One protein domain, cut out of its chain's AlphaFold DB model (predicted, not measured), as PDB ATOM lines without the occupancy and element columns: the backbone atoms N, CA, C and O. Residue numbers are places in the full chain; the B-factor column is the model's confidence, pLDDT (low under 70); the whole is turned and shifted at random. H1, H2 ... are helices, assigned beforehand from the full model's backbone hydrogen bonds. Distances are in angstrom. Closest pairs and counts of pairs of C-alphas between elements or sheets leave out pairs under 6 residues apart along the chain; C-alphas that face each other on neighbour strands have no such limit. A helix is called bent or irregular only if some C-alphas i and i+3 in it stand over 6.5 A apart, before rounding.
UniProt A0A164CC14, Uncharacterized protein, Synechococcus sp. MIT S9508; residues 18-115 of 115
ATOM      1  N   ASN A  18      48.206  -8.225  52.953       69.19
ATOM      2  CA  ASN A  18      48.261  -7.866  51.527       69.19
ATOM      3  C   ASN A  18      47.578  -8.821  50.527       69.19
ATOM      4  O   ASN A  18      47.793  -8.672  49.327       69.19
ATOM      5  N   GLU A  19      46.726  -9.749  50.961       84.69
ATOM      6  CA  GLU A  19      46.042 -10.683  50.049       84.69
ATOM      7  C   GLU A  19      45.225  -9.983  48.943       84.69
ATOM      8  O   GLU A  19      45.404 -10.285  47.767       84.69
ATOM      9  N   GLU A  20      44.398  -8.987  49.283       86.31
ATOM     10  CA  GLU A  20      43.599  -8.248  48.283       86.31
ATOM     11  C   GLU A  20      44.472  -7.381  47.360       86.31
ATOM     12  O   GLU A  20      44.099  -7.125  46.219       86.31
ATOM     13  N   TRP A  21      45.651  -6.962  47.832       86.00
ATOM     14  CA  TRP A  21      46.633  -6.253  47.010       86.00
ATOM     15  C   TRP A  21      47.248  -7.172  45.955       86.00
ATOM     16  O   TRP A  21      47.287  -6.807  44.786       86.00
ATOM     17  N   LEU A  22      47.697  -8.364  46.360       87.88
ATOM     18  CA  LEU A  22      48.243  -9.355  45.432       87.88
ATOM     19  C   LEU A  22      47.179  -9.797  44.425       87.88
ATOM     20  O   LEU A  22      47.434  -9.776  43.228       87.88
ATOM     21  N   ARG A  23      45.954 -10.063  44.895       89.88
ATOM     22  CA  ARG A  23      44.824 -10.412  44.027       89.88
ATOM     23  C   ARG A  23      44.537  -9.327  42.989       89.88
ATOM     24  O   ARG A  23      44.359  -9.650  41.823       89.88
ATOM     25  N   LEU A  24      44.470  -8.057  43.397       87.00
ATOM     26  CA  LEU A  24      44.237  -6.954  42.459       87.00
ATOM     27  C   LEU A  24      45.383  -6.830  41.449       87.00
ATOM     28  O   LEU A  24      45.131  -6.602  40.271       87.00
ATOM     29  N   LYS A  25      46.631  -7.011  41.896       87.00
ATOM     30  CA  LYS A  25      47.793  -6.994  41.010       87.00
ATOM     31  C   LYS A  25      47.693  -8.090  39.943       87.00
ATOM     32  O   LYS A  25      47.802  -7.767  38.767       87.00
ATOM     33  N   ASP A  26      47.408  -9.330  40.337       87.94
ATOM     34  CA  ASP A  26      47.256 -10.456  39.407       87.94
ATOM     35  C   ASP A  26      46.096 -10.221  38.426       87.94
ATOM     36  O   ASP A  26      46.207 -10.488  37.233       87.94
ATOM     37  N   VAL A  27      44.980  -9.663  38.908       88.12
ATOM     38  CA  VAL A  27      43.832  -9.308  38.064       88.12
ATOM     39  C   VAL A  27      44.215  -8.300  36.980       88.12
ATOM     40  O   VAL A  27      43.798  -8.461  35.837       88.12
ATOM     41  N   ILE A  28      44.998  -7.276  37.320       84.06
ATOM     42  CA  ILE A  28      45.459  -6.273  36.352       84.06
ATOM     43  C   ILE A  28      46.480  -6.894  35.391       84.06
ATOM     44  O   ILE A  28      46.388  -6.686  34.185       84.06
ATOM     45  N   GLU A  29      47.426  -7.676  35.916       85.12
ATOM     46  CA  GLU A  29      48.531  -8.267  35.153       85.12
ATOM     47  C   GLU A  29      48.049  -9.300  34.123       85.12
ATOM     48  O   GLU A  29      48.499  -9.280  32.981       85.12
ATOM     49  N   PHE A  30      47.097 -10.163  34.494       83.06
ATOM     50  CA  PHE A  30      46.612 -11.246  33.631       83.06
ATOM     51  C   PHE A  30      45.257 -10.965  32.976       83.06
ATOM     52  O   PHE A  30      44.959 -11.516  31.918       83.06
ATOM     53  N   GLY A  31      44.413 -10.144  33.603       77.38
ATOM     54  CA  GLY A  31      43.058  -9.852  33.134       77.38
ATOM     55  C   GLY A  31      42.905  -8.506  32.428       77.38
ATOM     56  O   GLY A  31      41.860  -8.274  31.811       77.38
ATOM     57  N   GLY A  32      43.903  -7.618  32.516       81.12
ATOM     58  CA  GLY A  32      43.842  -6.269  31.955       81.12
ATOM     59  C   GLY A  32      42.598  -5.496  32.411       81.12
ATOM     60  O   GLY A  32      42.108  -5.668  33.531       81.12
ATOM     61  N   ASP A  33      42.045  -4.675  31.517       78.12
ATOM     62  CA  ASP A  33      40.879  -3.834  31.814       78.12
ATOM     63  C   ASP A  33      39.616  -4.649  32.134       78.12
ATOM     64  O   ASP A  33      38.855  -4.281  33.028       78.12
ATOM     65  N   ALA A  34      39.404  -5.786  31.462       81.12
ATOM     66  CA  ALA A  34      38.243  -6.646  31.700       81.12
ATOM     67  C   ALA A  34      38.308  -7.322  33.081       81.12
ATOM     68  O   ALA A  34      37.301  -7.413  33.788       81.12
ATOM     69  N   GLY A  35      39.505  -7.758  33.488       80.56
ATOM     70  CA  GLY A  35      39.754  -8.272  34.832       80.56
ATOM     71  C   GLY A  35      39.514  -7.201  35.891       80.56
ATOM     72  O   GLY A  35      38.814  -7.449  36.877       80.56
ATOM     73  N   LEU A  36      40.037  -5.993  35.662       81.75
ATOM     74  CA  LEU A  36      39.828  -4.861  36.555       81.75
ATOM     75  C   LEU A  36      38.338  -4.502  36.680       81.75
ATOM     76  O   LEU A  36      37.847  -4.308  37.791       81.75
ATOM     77  N   GLU A  37      37.593  -4.472  35.574       80.56
ATOM     78  CA  GLU A  37      36.152  -4.204  35.581       80.56
ATOM     79  C   GLU A  37      35.372  -5.280  36.353       80.56
ATOM     80  O   GLU A  37      34.487  -4.956  37.150       80.56
ATOM     81  N   ALA A  38      35.713  -6.559  36.171       79.56
ATOM     82  CA  ALA A  38      35.101  -7.654  36.919       79.56
ATOM     83  C   ALA A  38      35.368  -7.527  38.427       79.56
ATOM     84  O   ALA A  38      34.446  -7.658  39.237       79.56
ATOM     85  N   TRP A  39      36.601  -7.193  38.811       85.81
ATOM     86  CA  TRP A  39      36.956  -6.958  40.208       85.81
ATOM     87  C   TRP A  39      36.201  -5.758  40.794       85.81
ATOM     88  O   TRP A  39      35.667  -5.845  41.900       85.81
ATOM     89  N   LEU A  40      36.057  -4.663  40.042       81.88
ATOM     90  CA  LEU A  40      35.260  -3.506  40.462       81.88
ATOM     91  C   LEU A  40      33.776  -3.862  40.641       81.88
ATOM     92  O   LEU A  40      33.158  -3.413  41.608       81.88
ATOM     93  N   LYS A  41      33.208  -4.708  39.771       78.69
ATOM     94  CA  LYS A  41      31.836  -5.227  39.926       78.69
ATOM     95  C   LYS A  41      31.680  -6.068  41.196       78.69
ATOM     96  O   LYS A  41      30.669  -5.934  41.886       78.69
ATOM     97  N   GLU A  42      32.672  -6.886  41.552       83.81
ATOM     98  CA  GLU A  42      32.661  -7.621  42.825       83.81
ATOM     99  C   GLU A  42      32.654  -6.676  44.032       83.81
ATOM    100  O   GLU A  42      31.874  -6.875  44.966       83.81
ATOM    101  N   VAL A  43      33.498  -5.639  44.013       81.62
ATOM    102  CA  VAL A  43      33.570  -4.639  45.092       81.62
ATOM    103  C   VAL A  43      32.261  -3.853  45.200       81.62
ATOM    104  O   VAL A  43      31.774  -3.632  46.310       81.62
ATOM    105  N   ALA A  44      31.652  -3.481  44.070       77.31
ATOM    106  CA  ALA A  44      30.351  -2.810  44.036       77.31
ATOM    107  C   ALA A  44      29.241  -3.683  44.639       77.31
ATOM    108  O   ALA A  44      28.451  -3.210  45.455       77.31
ATOM    109  N   SER A  45      29.211  -4.967  44.278       79.69
ATOM    110  CA  SER A  45      28.255  -5.933  44.824       79.69
ATOM    111  C   SER A  45      28.423  -6.090  46.338       79.69
ATOM    112  O   SER A  45      27.445  -6.025  47.080       79.69
ATOM    113  N   LEU A  46      29.668  -6.185  46.817       84.38
ATOM    114  CA  LEU A  46      29.975  -6.233  48.248       84.38
ATOM    115  C   LEU A  46      29.488  -4.980  48.991       84.38
ATOM    116  O   LEU A  46      28.908  -5.097  50.071       84.38
ATOM    117  N   ALA A  47      29.715  -3.793  48.424       78.25
ATOM    118  CA  ALA A  47      29.259  -2.532  49.001       78.25
ATOM    119  C   ALA A  47      27.724  -2.463  49.075       78.25
ATOM    120  O   ALA A  47      27.178  -2.140  50.129       78.25
ATOM    121  N   SER A  48      27.039  -2.844  47.994       80.19
ATOM    122  CA  SER A  48      25.574  -2.887  47.912       80.19
ATOM    123  C   SER A  48      24.957  -3.883  48.905       80.19
ATOM    124  O   SER A  48      23.968  -3.575  49.576       80.19
ATOM    125  N   ASP A  49      25.570  -5.058  49.065       82.81
ATOM    126  CA  ASP A  49      25.146  -6.079  50.027       82.81
ATOM    127  C   ASP A  49      25.289  -5.597  51.478       82.81
ATOM    128  O   ASP A  49      24.421  -5.862  52.316       82.81
ATOM    129  N   LEU A  50      26.378  -4.885  51.783       82.94
ATOM    130  CA  LEU A  50      26.583  -4.256  53.085       82.94
ATOM    131  C   LEU A  50      25.528  -3.173  53.336       82.94
ATOM    132  O   LEU A  50      24.845  -3.228  54.358       82.94
ATOM    133  N   GLU A  51      25.349  -2.243  52.396       80.00
ATOM    134  CA  GLU A  51      24.372  -1.150  52.474       80.00
ATOM    135  C   GLU A  51      22.946  -1.667  52.701       80.00
ATOM    136  O   GLU A  51      22.290  -1.271  53.666       80.00
ATOM    137  N   SER A  52      22.509  -2.641  51.899       81.38
ATOM    138  CA  SER A  52      21.187  -3.269  52.024       81.38
ATOM    139  C   SER A  52      20.991  -3.920  53.395       81.38
ATOM    140  O   SER A  52      19.925  -3.826  54.012       81.38
ATOM    141  N   ASN A  53      22.034  -4.576  53.914       83.56
ATOM    142  CA  ASN A  53      21.975  -5.207  55.225       83.56
ATOM    143  C   ASN A  53      21.833  -4.173  56.353       83.56
ATOM    144  O   ASN A  53      21.091  -4.417  57.308       83.56
ATOM    145  N   PHE A  54      22.504  -3.022  56.238       76.94
ATOM    146  CA  PHE A  54      22.347  -1.912  57.181       76.94
ATOM    147  C   PHE A  54      20.974  -1.262  57.086       76.94
ATOM    148  O   PHE A  54      20.353  -1.011  58.119       76.94
ATOM    149  N   GLU A  55      20.476  -1.023  55.876       80.31
ATOM    150  CA  GLU A  55      19.152  -0.446  55.674       80.31
ATOM    151  C   GLU A  55      18.082  -1.313  56.351       80.31
ATOM    152  O   GLU A  55      17.237  -0.809  57.095       80.31
ATOM    153  N   PHE A  56      18.160  -2.634  56.178       80.62
ATOM    154  CA  PHE A  56      17.231  -3.561  56.817       80.62
ATOM    155  C   PHE A  56      17.370  -3.559  58.338       80.62
ATOM    156  O   PHE A  56      16.353  -3.465  59.026       80.62
ATOM    157  N   ALA A  57      18.600  -3.577  58.862       78.31
ATOM    158  CA  ALA A  57      18.845  -3.496  60.301       78.31
ATOM    159  C   ALA A  57      18.254  -2.211  60.912       78.31
ATOM    160  O   ALA A  57      17.579  -2.268  61.938       78.31
ATOM    161  N   SER A  58      18.448  -1.065  60.250       73.69
ATOM    162  CA  SER A  58      17.963   0.245  60.710       73.69
ATOM    163  C   SER A  58      16.435   0.334  60.776       73.69
ATOM    164  O   SER A  58      15.887   1.041  61.617       73.69
ATOM    165  N   LYS A  59      15.746  -0.433  59.922       82.75
ATOM    166  CA  LYS A  59      14.282  -0.525  59.851       82.75
ATOM    167  C   LYS A  59      13.710  -1.657  60.717       82.75
ATOM    168  O   LYS A  59      12.523  -1.950  60.606       82.75
ATOM    169  N   GLY A  60      14.538  -2.338  61.519       79.06
ATOM    170  CA  GLY A  60      14.121  -3.494  62.322       79.06
ATOM    171  C   GLY A  60      13.695  -4.709  61.486       79.06
ATOM    172  O   GLY A  60      12.991  -5.588  61.977       79.06
ATOM    173  N   LYS A  61      14.087  -4.756  60.208       82.31
ATOM    174  CA  LYS A  61      13.766  -5.851  59.289       82.31
ATOM    175  C   LYS A  61      14.799  -6.968  59.409       82.31
ATOM    176  O   LYS A  61      15.936  -6.759  59.828       82.31
ATOM    177  N   LYS A  62      14.410  -8.170  58.979       83.50
ATOM    178  CA  LYS A  62      15.317  -9.318  58.904       83.50
ATOM    179  C   LYS A  62      16.487  -8.998  57.969       83.50
ATOM    180  O   LYS A  62      16.283  -8.700  56.796       83.50
ATOM    181  N   THR A  63      17.704  -9.088  58.493       82.44
ATOM    182  CA  THR A  63      18.935  -8.860  57.737       82.44
ATOM    183  C   THR A  63      19.358 -10.122  56.981       82.44
ATOM    184  O   THR A  63      19.058 -11.247  57.393       82.44
ATOM    185  N   LYS A  64      20.072  -9.948  55.861       85.75
ATOM    186  CA  LYS A  64      20.659 -11.049  55.073       85.75
ATOM    187  C   LYS A  64      21.814 -11.712  55.832       85.75
ATOM    188  O   LYS A  64      21.985 -12.928  55.782       85.75
ATOM    189  N   TYR A  65      22.592 -10.909  56.552       84.69
ATOM    190  CA  TYR A  65      23.788 -11.301  57.283       84.69
ATOM    191  C   TYR A  65      23.677 -10.963  58.772       84.69
ATOM    192  O   TYR A  65      23.183  -9.901  59.164       84.69
ATOM    193  N   CYS A  66      24.199 -11.862  59.609       82.06
ATOM    194  CA  CYS A  66      24.409 -11.621  61.036       82.06
ATOM    195  C   CYS A  66      25.610 -10.686  61.264       82.06
ATOM    196  O   CYS A  66      26.527 -10.651  60.442       82.06
ATOM    197  N   LEU A  67      25.662 -10.013  62.419       75.88
ATOM    198  CA  LEU A  67      26.679  -9.002  62.756       75.88
ATOM    199  C   LEU A  67      28.124  -9.444  62.469       75.88
ATOM    200  O   LEU A  67      28.858  -8.748  61.775       75.88
ATOM    201  N   LYS A  68      28.520 -10.643  62.918       77.69
ATOM    202  CA  LYS A  68      29.874 -11.176  62.688       77.69
ATOM    203  C   LYS A  68      30.222 -11.291  61.198       77.69
ATOM    204  O   LYS A  68      31.362 -11.073  60.798       77.69
ATOM    205  N   LYS A  69      29.243 -11.655  60.364       83.25
ATOM    206  CA  LYS A  69      29.433 -11.750  58.914       83.25
ATOM    207  C   LYS A  69      29.533 -10.360  58.289       83.25
ATOM    208  O   LYS A  69      30.372 -10.183  57.416       83.25
ATOM    209  N   VAL A  70      28.738  -9.394  58.755       80.06
ATOM    210  CA  VAL A  70      28.815  -7.987  58.320       80.06
ATOM    211  C   VAL A  70      30.204  -7.410  58.591       80.06
ATOM    212  O   VAL A  70      30.811  -6.883  57.668       80.06
ATOM    213  N   GLN A  71      30.747  -7.604  59.798       78.38
ATOM    214  CA  GLN A  71      32.106  -7.169  60.155       78.38
ATOM    215  C   GLN A  71      33.163  -7.759  59.210       78.38
ATOM    216  O   GLN A  71      33.969  -7.034  58.641       78.38
ATOM    217  N   ALA A  72      33.108  -9.070  58.952       82.44
ATOM    218  CA  ALA A  72      34.052  -9.716  58.039       82.44
ATOM    219  C   ALA A  72      33.934  -9.217  56.581       82.44
ATOM    220  O   ALA A  72      34.936  -9.135  55.866       82.44
ATOM    221  N   LEU A  73      32.716  -8.916  56.120       84.38
ATOM    222  CA  LEU A  73      32.466  -8.364  54.785       84.38
ATOM    223  C   LEU A  73      32.960  -6.915  54.675       84.38
ATOM    224  O   LEU A  73      33.565  -6.557  53.667       84.38
ATOM    225  N   GLU A  74      32.774  -6.107  55.716       82.69
ATOM    226  CA  GLU A  74      33.324  -4.756  55.802       82.69
ATOM    227  C   GLU A  74      34.854  -4.763  55.811       82.69
ATOM    228  O   GLU A  74      35.471  -4.023  55.047       82.69
ATOM    229  N   ASP A  75      35.482  -5.622  56.615       83.12
ATOM    230  CA  ASP A  75      36.941  -5.752  56.646       83.12
ATOM    231  C   ASP A  75      37.495  -6.158  55.279       83.12
ATOM    232  O   ASP A  75      38.541  -5.666  54.845       83.12
ATOM    233  N   ARG A  76      36.793  -7.045  54.562       86.00
ATOM    234  CA  ARG A  76      37.131  -7.386  53.176       86.00
ATOM    235  C   ARG A  76      37.030  -6.164  52.267       86.00
ATOM    236  O   ARG A  76      37.997  -5.878  51.568       86.00
ATOM    237  N   TYR A  77      35.921  -5.426  52.315       85.06
ATOM    238  CA  TYR A  77      35.763  -4.215  51.512       85.06
ATOM    239  C   TYR A  77      36.884  -3.207  51.804       85.06
ATOM    240  O   TYR A  77      37.505  -2.684  50.881       85.06
ATOM    241  N   ARG A  78      37.196  -2.952  53.081       83.31
ATOM    242  CA  ARG A  78      38.251  -2.007  53.483       83.31
ATOM    243  C   ARG A  78      39.615  -2.421  52.930       83.31
ATOM    244  O   ARG A  78      40.353  -1.572  52.433       83.31
ATOM    245  N   ARG A  79      39.939  -3.720  52.965       85.19
ATOM    246  CA  ARG A  79      41.170  -4.258  52.361       85.19
ATOM    247  C   ARG A  79      41.191  -4.097  50.839       85.19
ATOM    248  O   ARG A  79      42.231  -3.730  50.301       85.19
ATOM    249  N   GLN A  80      40.064  -4.310  50.160       84.62
ATOM    250  CA  GLN A  80      39.929  -4.090  48.714       84.62
ATOM    251  C   GLN A  80      40.101  -2.612  48.347       84.62
ATOM    252  O   GLN A  80      40.875  -2.282  47.453       84.62
ATOM    253  N   ALA A  81      39.475  -1.703  49.095       84.00
ATOM    254  CA  ALA A  81      39.640  -0.266  48.901       84.00
ATOM    255  C   ALA A  81      41.094   0.189  49.121       84.00
ATOM    256  O   ALA A  81      41.622   0.978  48.338       84.00
ATOM    257  N   ALA A  82      41.769  -0.344  50.146       84.94
ATOM    258  CA  ALA A  82      43.184  -0.073  50.391       84.94
ATOM    259  C   ALA A  82      44.086  -0.604  49.263       84.94
ATOM    260  O   ALA A  82      45.015   0.088  48.849       84.94
ATOM    261  N   ALA A  83      43.800  -1.800  48.739       85.81
ATOM    262  CA  ALA A  83      44.506  -2.366  47.592       85.81
ATOM    263  C   ALA A  83      44.354  -1.495  46.339       85.81
ATOM    264  O   ALA A  83      45.348  -1.207  45.676       85.81
ATOM    265  N   TYR A  84      43.141  -1.023  46.048       84.56
ATOM    266  CA  TYR A  84      42.890  -0.152  44.901       84.56
ATOM    267  C   TYR A  84      43.567   1.211  45.043       84.56
ATOM    268  O   TYR A  84      44.213   1.674  44.108       84.56
ATOM    269  N   LYS A  85      43.509   1.825  46.234       84.06
ATOM    270  CA  LYS A  85      44.260   3.057  46.512       84.06
ATOM    271  C   LYS A  85      45.753   2.856  46.255       84.06
ATOM    272  O   LYS A  85      46.360   3.639  45.540       84.06
ATOM    273  N   LYS A  86      46.318   1.758  46.764       86.50
ATOM    274  CA  LYS A  86      47.717   1.413  46.513       86.50
ATOM    275  C   LYS A  86      48.007   1.238  45.019       86.50
ATOM    276  O   LYS A  86      49.067   1.656  44.577       86.50
ATOM    277  N   ALA A  87      47.089   0.654  44.244       82.75
ATOM    278  CA  ALA A  87      47.243   0.481  42.796       82.75
ATOM    279  C   ALA A  87      47.290   1.821  42.046       82.75
ATOM    280  O   ALA A  87      48.064   1.953  41.099       82.75
ATOM    281  N   ILE A  88      46.520   2.815  42.500       82.25
ATOM    282  CA  ILE A  88      46.626   4.200  42.021       82.25
ATOM    283  C   ILE A  88      47.978   4.796  42.424       82.25
ATOM    284  O   ILE A  88      48.688   5.322  41.570       82.25
ATOM    285  N   ASP A  89      48.356   4.674  43.700       84.19
ATOM    286  CA  ASP A  89      49.584   5.269  44.242       84.19
ATOM    287  C   ASP A  89      50.848   4.763  43.514       84.19
ATOM    288  O   ASP A  89      51.804   5.517  43.341       84.19
ATOM    289  N   VAL A  90      50.857   3.505  43.051       87.81
ATOM    290  CA  VAL A  90      51.969   2.928  42.267       87.81
ATOM    291  C   VAL A  90      51.803   3.062  40.745       87.81
ATOM    292  O   VAL A  90      52.619   2.531  39.995       87.81
ATOM    293  N   GLY A  91      50.745   3.723  40.271       83.56
ATOM    294  CA  GLY A  91      50.503   3.974  38.847       83.56
ATOM    295  C   GLY A  91      50.036   2.766  38.023       83.56
ATOM    296  O   GLY A  91      50.054   2.841  36.794       83.56
ATOM    297  N   LEU A  92      49.605   1.673  38.667       83.06
ATOM    298  CA  LEU A  92      48.998   0.514  37.990       83.06
ATOM    299  C   LEU A  92      47.590   0.827  37.474       83.06
ATOM    300  O   LEU A  92      47.164   0.272  36.468       83.06
ATOM    301  N   ILE A  93      46.874   1.717  38.161       79.50
ATOM    302  CA  ILE A  93      45.553   2.206  37.768       79.50
ATOM    303  C   ILE A  93      45.634   3.723  37.629       79.50
ATOM    304  O   ILE A  93      46.199   4.404  38.481       79.50
ATOM    305  N   ARG A  94      45.064   4.256  36.546       73.81
ATOM    306  CA  ARG A  94      45.057   5.701  36.260       73.81
ATOM    307  C   ARG A  94      43.694   6.359  36.473       73.81
ATOM    308  O   ARG A  94      43.581   7.571  36.327       73.81
ATOM    309  N   ASP A  95      42.669   5.576  36.800       66.25
ATOM    310  CA  ASP A  95      41.316   6.058  37.052       66.25
ATOM    311  C   ASP A  95      40.901   5.922  38.526       66.25
ATOM    312  O   ASP A  95      41.465   5.154  39.299       66.25
ATOM    313  N   ASN A  96      39.921   6.731  38.941       61.69
ATOM    314  CA  ASN A  96      39.330   6.684  40.279       61.69
ATOM    315  C   ASN A  96      37.893   6.157  40.193       61.69
ATOM    316  O   ASN A  96      36.936   6.859  40.523       61.69
ATOM    317  N   LYS A  97      37.740   4.937  39.666       67.06
ATOM    318  CA  LYS A  97      36.437   4.282  39.462       67.06
ATOM    319  C   LYS A  97      36.025   3.370  40.617       67.06
ATOM    320  O   LYS A  97      35.040   2.648  40.483       67.06
ATOM    321  N   LEU A  98      36.749   3.383  41.741       61.22
ATOM    322  CA  LEU A  98      36.396   2.551  42.890       61.22
ATOM    323  C   LEU A  98      34.957   2.859  43.340       61.22
ATOM    324  O   LEU A  98      34.677   4.008  43.705       61.22
ATOM    325  N   PRO A  99      34.051   1.863  43.363       57.66
ATOM    326  CA  PRO A  99      32.725   2.036  43.930       57.66
ATOM    327  C   PRO A  99      32.867   2.498  45.378       57.66
ATOM    328  O   PRO A  99      33.483   1.814  46.193       57.66
ATOM    329  N   ARG A 100      32.339   3.681  45.703       57.16
ATOM    330  CA  ARG A 100      32.353   4.185  47.077       57.16
ATOM    331  C   ARG A 100      31.346   3.392  47.903       57.16
ATOM    332  O   ARG A 100      30.158   3.419  47.604       57.16
ATOM    333  N   LEU A 101      31.793   2.779  48.997       52.50
ATOM    334  CA  LEU A 101      30.926   2.538  50.146       52.50
ATOM    335  C   LEU A 101      30.411   3.905  50.596       52.50
ATOM    336  O   LEU A 101      31.182   4.736  51.086       52.50
ATOM    337  N   TYR A 102      29.115   4.146  50.448       47.91
ATOM    338  CA  TYR A 102      28.465   5.226  51.171       47.91
ATOM    339  C   TYR A 102      28.460   4.853  52.651       47.91
ATOM    340  O   TYR A 102      27.590   4.117  53.108       47.91
ATOM    341  N   SER A 103      29.438   5.312  53.435       45.09
ATOM    342  CA  SER A 103      29.350   5.104  54.880       45.09
ATOM    343  C   SER A 103      29.927   6.225  55.738       45.09
ATOM    344  O   SER A 103      30.853   6.058  56.521       45.09
ATOM    345  N   SER A 104      29.224   7.356  55.732       43.06
ATOM    346  CA  SER A 104      29.122   8.180  56.944       43.06
ATOM    347  C   SER A 104      28.383   7.449  58.088       43.06
ATOM    348  O   SER A 104      28.560   7.807  59.248       43.06
ATOM    349  N   ASN A 105      27.618   6.381  57.801       47.75
ATOM    350  CA  ASN A 105      26.739   5.707  58.773       47.75
ATOM    351  C   ASN A 105      27.236   4.356  59.346       47.75
ATOM    352  O   ASN A 105      26.663   3.881  60.329       47.75
ATOM    353  N   MET A 106      28.288   3.722  58.802       51.00
ATOM    354  CA  MET A 106      28.736   2.387  59.275       51.00
ATOM    355  C   MET A 106      29.392   2.438  60.656       51.00
ATOM    356  O   MET A 106      29.072   1.615  61.512       51.00
ATOM    357  N   ALA A 107      30.251   3.430  60.912       49.50
ATOM    358  CA  ALA A 107      30.920   3.570  62.207       49.50
ATOM    359  C   ALA A 107      29.917   3.764  63.359       49.50
ATOM    360  O   ALA A 107      30.063   3.171  64.427       49.50
ATOM    361  N   TRP A 108      28.856   4.546  63.132       45.66
ATOM    362  CA  TRP A 108      27.818   4.796  64.131       45.66
ATOM    363  C   TRP A 108      26.955   3.553  64.414       45.66
ATOM    364  O   TRP A 108      26.673   3.257  65.573       45.66
ATOM    365  N   LEU A 109      26.582   2.781  63.385       46.09
ATOM    366  CA  LEU A 109      25.767   1.568  63.547       46.09
ATOM    367  C   LEU A 109      26.533   0.415  64.207       46.09
ATOM    368  O   LEU A 109      25.976  -0.249  65.078       46.09
ATOM    369  N   ILE A 110      27.802   0.195  63.851       44.62
ATOM    370  CA  ILE A 110      28.645  -0.809  64.523       44.62
ATOM    371  C   ILE A 110      28.754  -0.467  66.007       44.62
ATOM    372  O   ILE A 110      28.522  -1.327  66.848       44.62
ATOM    373  N   ASN A 111      28.988   0.804  66.342       47.03
ATOM    374  CA  ASN A 111      29.038   1.245  67.735       47.03
ATOM    375  C   ASN A 111      27.685   1.120  68.461       47.03
ATOM    376  O   ASN A 111      27.664   0.881  69.667       47.03
ATOM    377  N   ARG A 112      26.555   1.257  67.753       43.25
ATOM    378  CA  ARG A 112      25.206   1.143  68.333       43.25
ATOM    379  C   ARG A 112      24.756  -0.302  68.569       43.25
ATOM    380  O   ARG A 112      24.034  -0.541  69.529       43.25
ATOM    381  N   TYR A 113      25.158  -1.243  67.712       36.50
ATOM    382  CA  TYR A 113      24.660  -2.628  67.718       36.50
ATOM    383  C   TYR A 113      25.722  -3.690  68.066       36.50
ATOM    384  O   TYR A 113      25.398  -4.873  68.086       36.50
ATOM    385  N   ALA A 114      26.972  -3.301  68.349       35.12
ATOM    386  CA  ALA A 114      28.011  -4.191  68.886       35.12
ATOM    387  C   ALA A 114      28.021  -4.287  70.429       35.12
ATOM    388  O   ALA A 114      28.995  -4.790  70.988       35.12
ATOM    389  N   ARG A 115      26.971  -3.804  71.108       32.91
ATOM    390  CA  ARG A 115      26.736  -4.040  72.543       32.91
ATOM    391  C   ARG A 115      25.884  -5.282  72.756       32.91
ATOM    392  O   ARG A 115      24.856  -5.395  72.054       32.91
TER     393      ARG A 115
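This is residues 18 to 115 of the 115 residues of an uncharacterized protein of Synechococcus sp. MIT S9508 (UniProt A0A164CC14). A long helical hairpin makes the body of this rod-shaped domain: H1b and H2 run opposite ways and cross at an angle, and H1a, the first arm of the bent helix H1, folds back sharply before H1b and packs on residues 79 to 87 of H2. From H2 a long unnamed stretch, residues 90 to 105, runs back along the length of the rod to the short helix H3, which lies at the other end of the rod from the bend in H1. The printed part has 98 residues, with three named helices in the order H1, H2, H3 and no named strand; the class is all helix, and the helix packing is mostly crossed, with 0 of 3 touching pairs at a shallow tilt. The whole is only just compact, close to loose, with a radius of gyration of the C-alphas of 14.9 A, and its C-alphas span 44 by 21 by 20 A.

The longest helix is H1, residues 19 to 58, 40 residues. By its hydrogen bonds it was assigned as one helix, but it is bent: C-alphas 30 and 33 are 9.5 A apart, where about 5 A is found in a regular helix. Its longer arm, H1b, is residues 33 to 58 and measures 37.1 A from first to last C-alpha, with C-alpha 33 at (40.879, -3.834, 31.814) and C-alpha 58 at (17.963, 0.245, 60.710). The other arm, H1a, is residues 19 to 30, 16.4 A long, and begins with C-alpha 19 at (46.042, -10.683, 50.049). Residues 31 and 32 belong to neither arm. H2 is residues 67 to 89, 32.7 A long. H3 is residues 106 to 113, 10.6 A long, and ends with C-alpha 113 at (24.660, -2.628, 67.718).

H1b and H2 form a helical hairpin and run opposite ways at a tilt of 35.2 degrees, only just steep. They touch with residues 43 to 50 of H1b and 70 to 80 of H2 alone, and their closest C-alphas are those of Val 43 and Tyr 77, 6.8 A apart. At the bend, H1a touches H1b with residues 24 to 28 alone, against residues 35 to 39 of H1b; the closest C-alphas are those of Val 27 and Gly 35, 5.3 A apart. These two arms run opposite ways at a tilt of 36 degrees, only just steep. H1a also touches H2, with its residues 20 to 25 alone and residues 79 to 87 of H2; the closest C-alphas, those of Trp 21 and Ala 83, are 4.5 A apart. H1a and H2 run the same way at a steep tilt of 50 degrees. H3 touches no helix. It is close to H1b but not clearly touching, with the C-alphas of Phe 54 and Met 106 closest at 8.0 A, and it is near H2, with 5 pairs of C-alphas within 10 A. H1a and H3 are apart. In H1a, H1b, H2 and H3 every O i to N i+4 pair is within hydrogen-bond range.

The two C-alphas farthest apart are those of Phe 30 and Arg 115, at 44.3 A. The first and last printed C-alphas, those of Asn 18 and Arg 115, are 30.3 A apart, and Arg 115 is the chain's last residue. The printed part has no cut. The link from H1 to H2 has 8 residues and is short; the link from H2 to H3 has 16 residues and is long, and its C-alphas lie 7 to 21 A from the mean of the C-alphas. The mean pLDDT of the printed part is 75.3; 22 residues are under 70, namely residue 18 and residues 95 to 115, and the mean of H3 is 45.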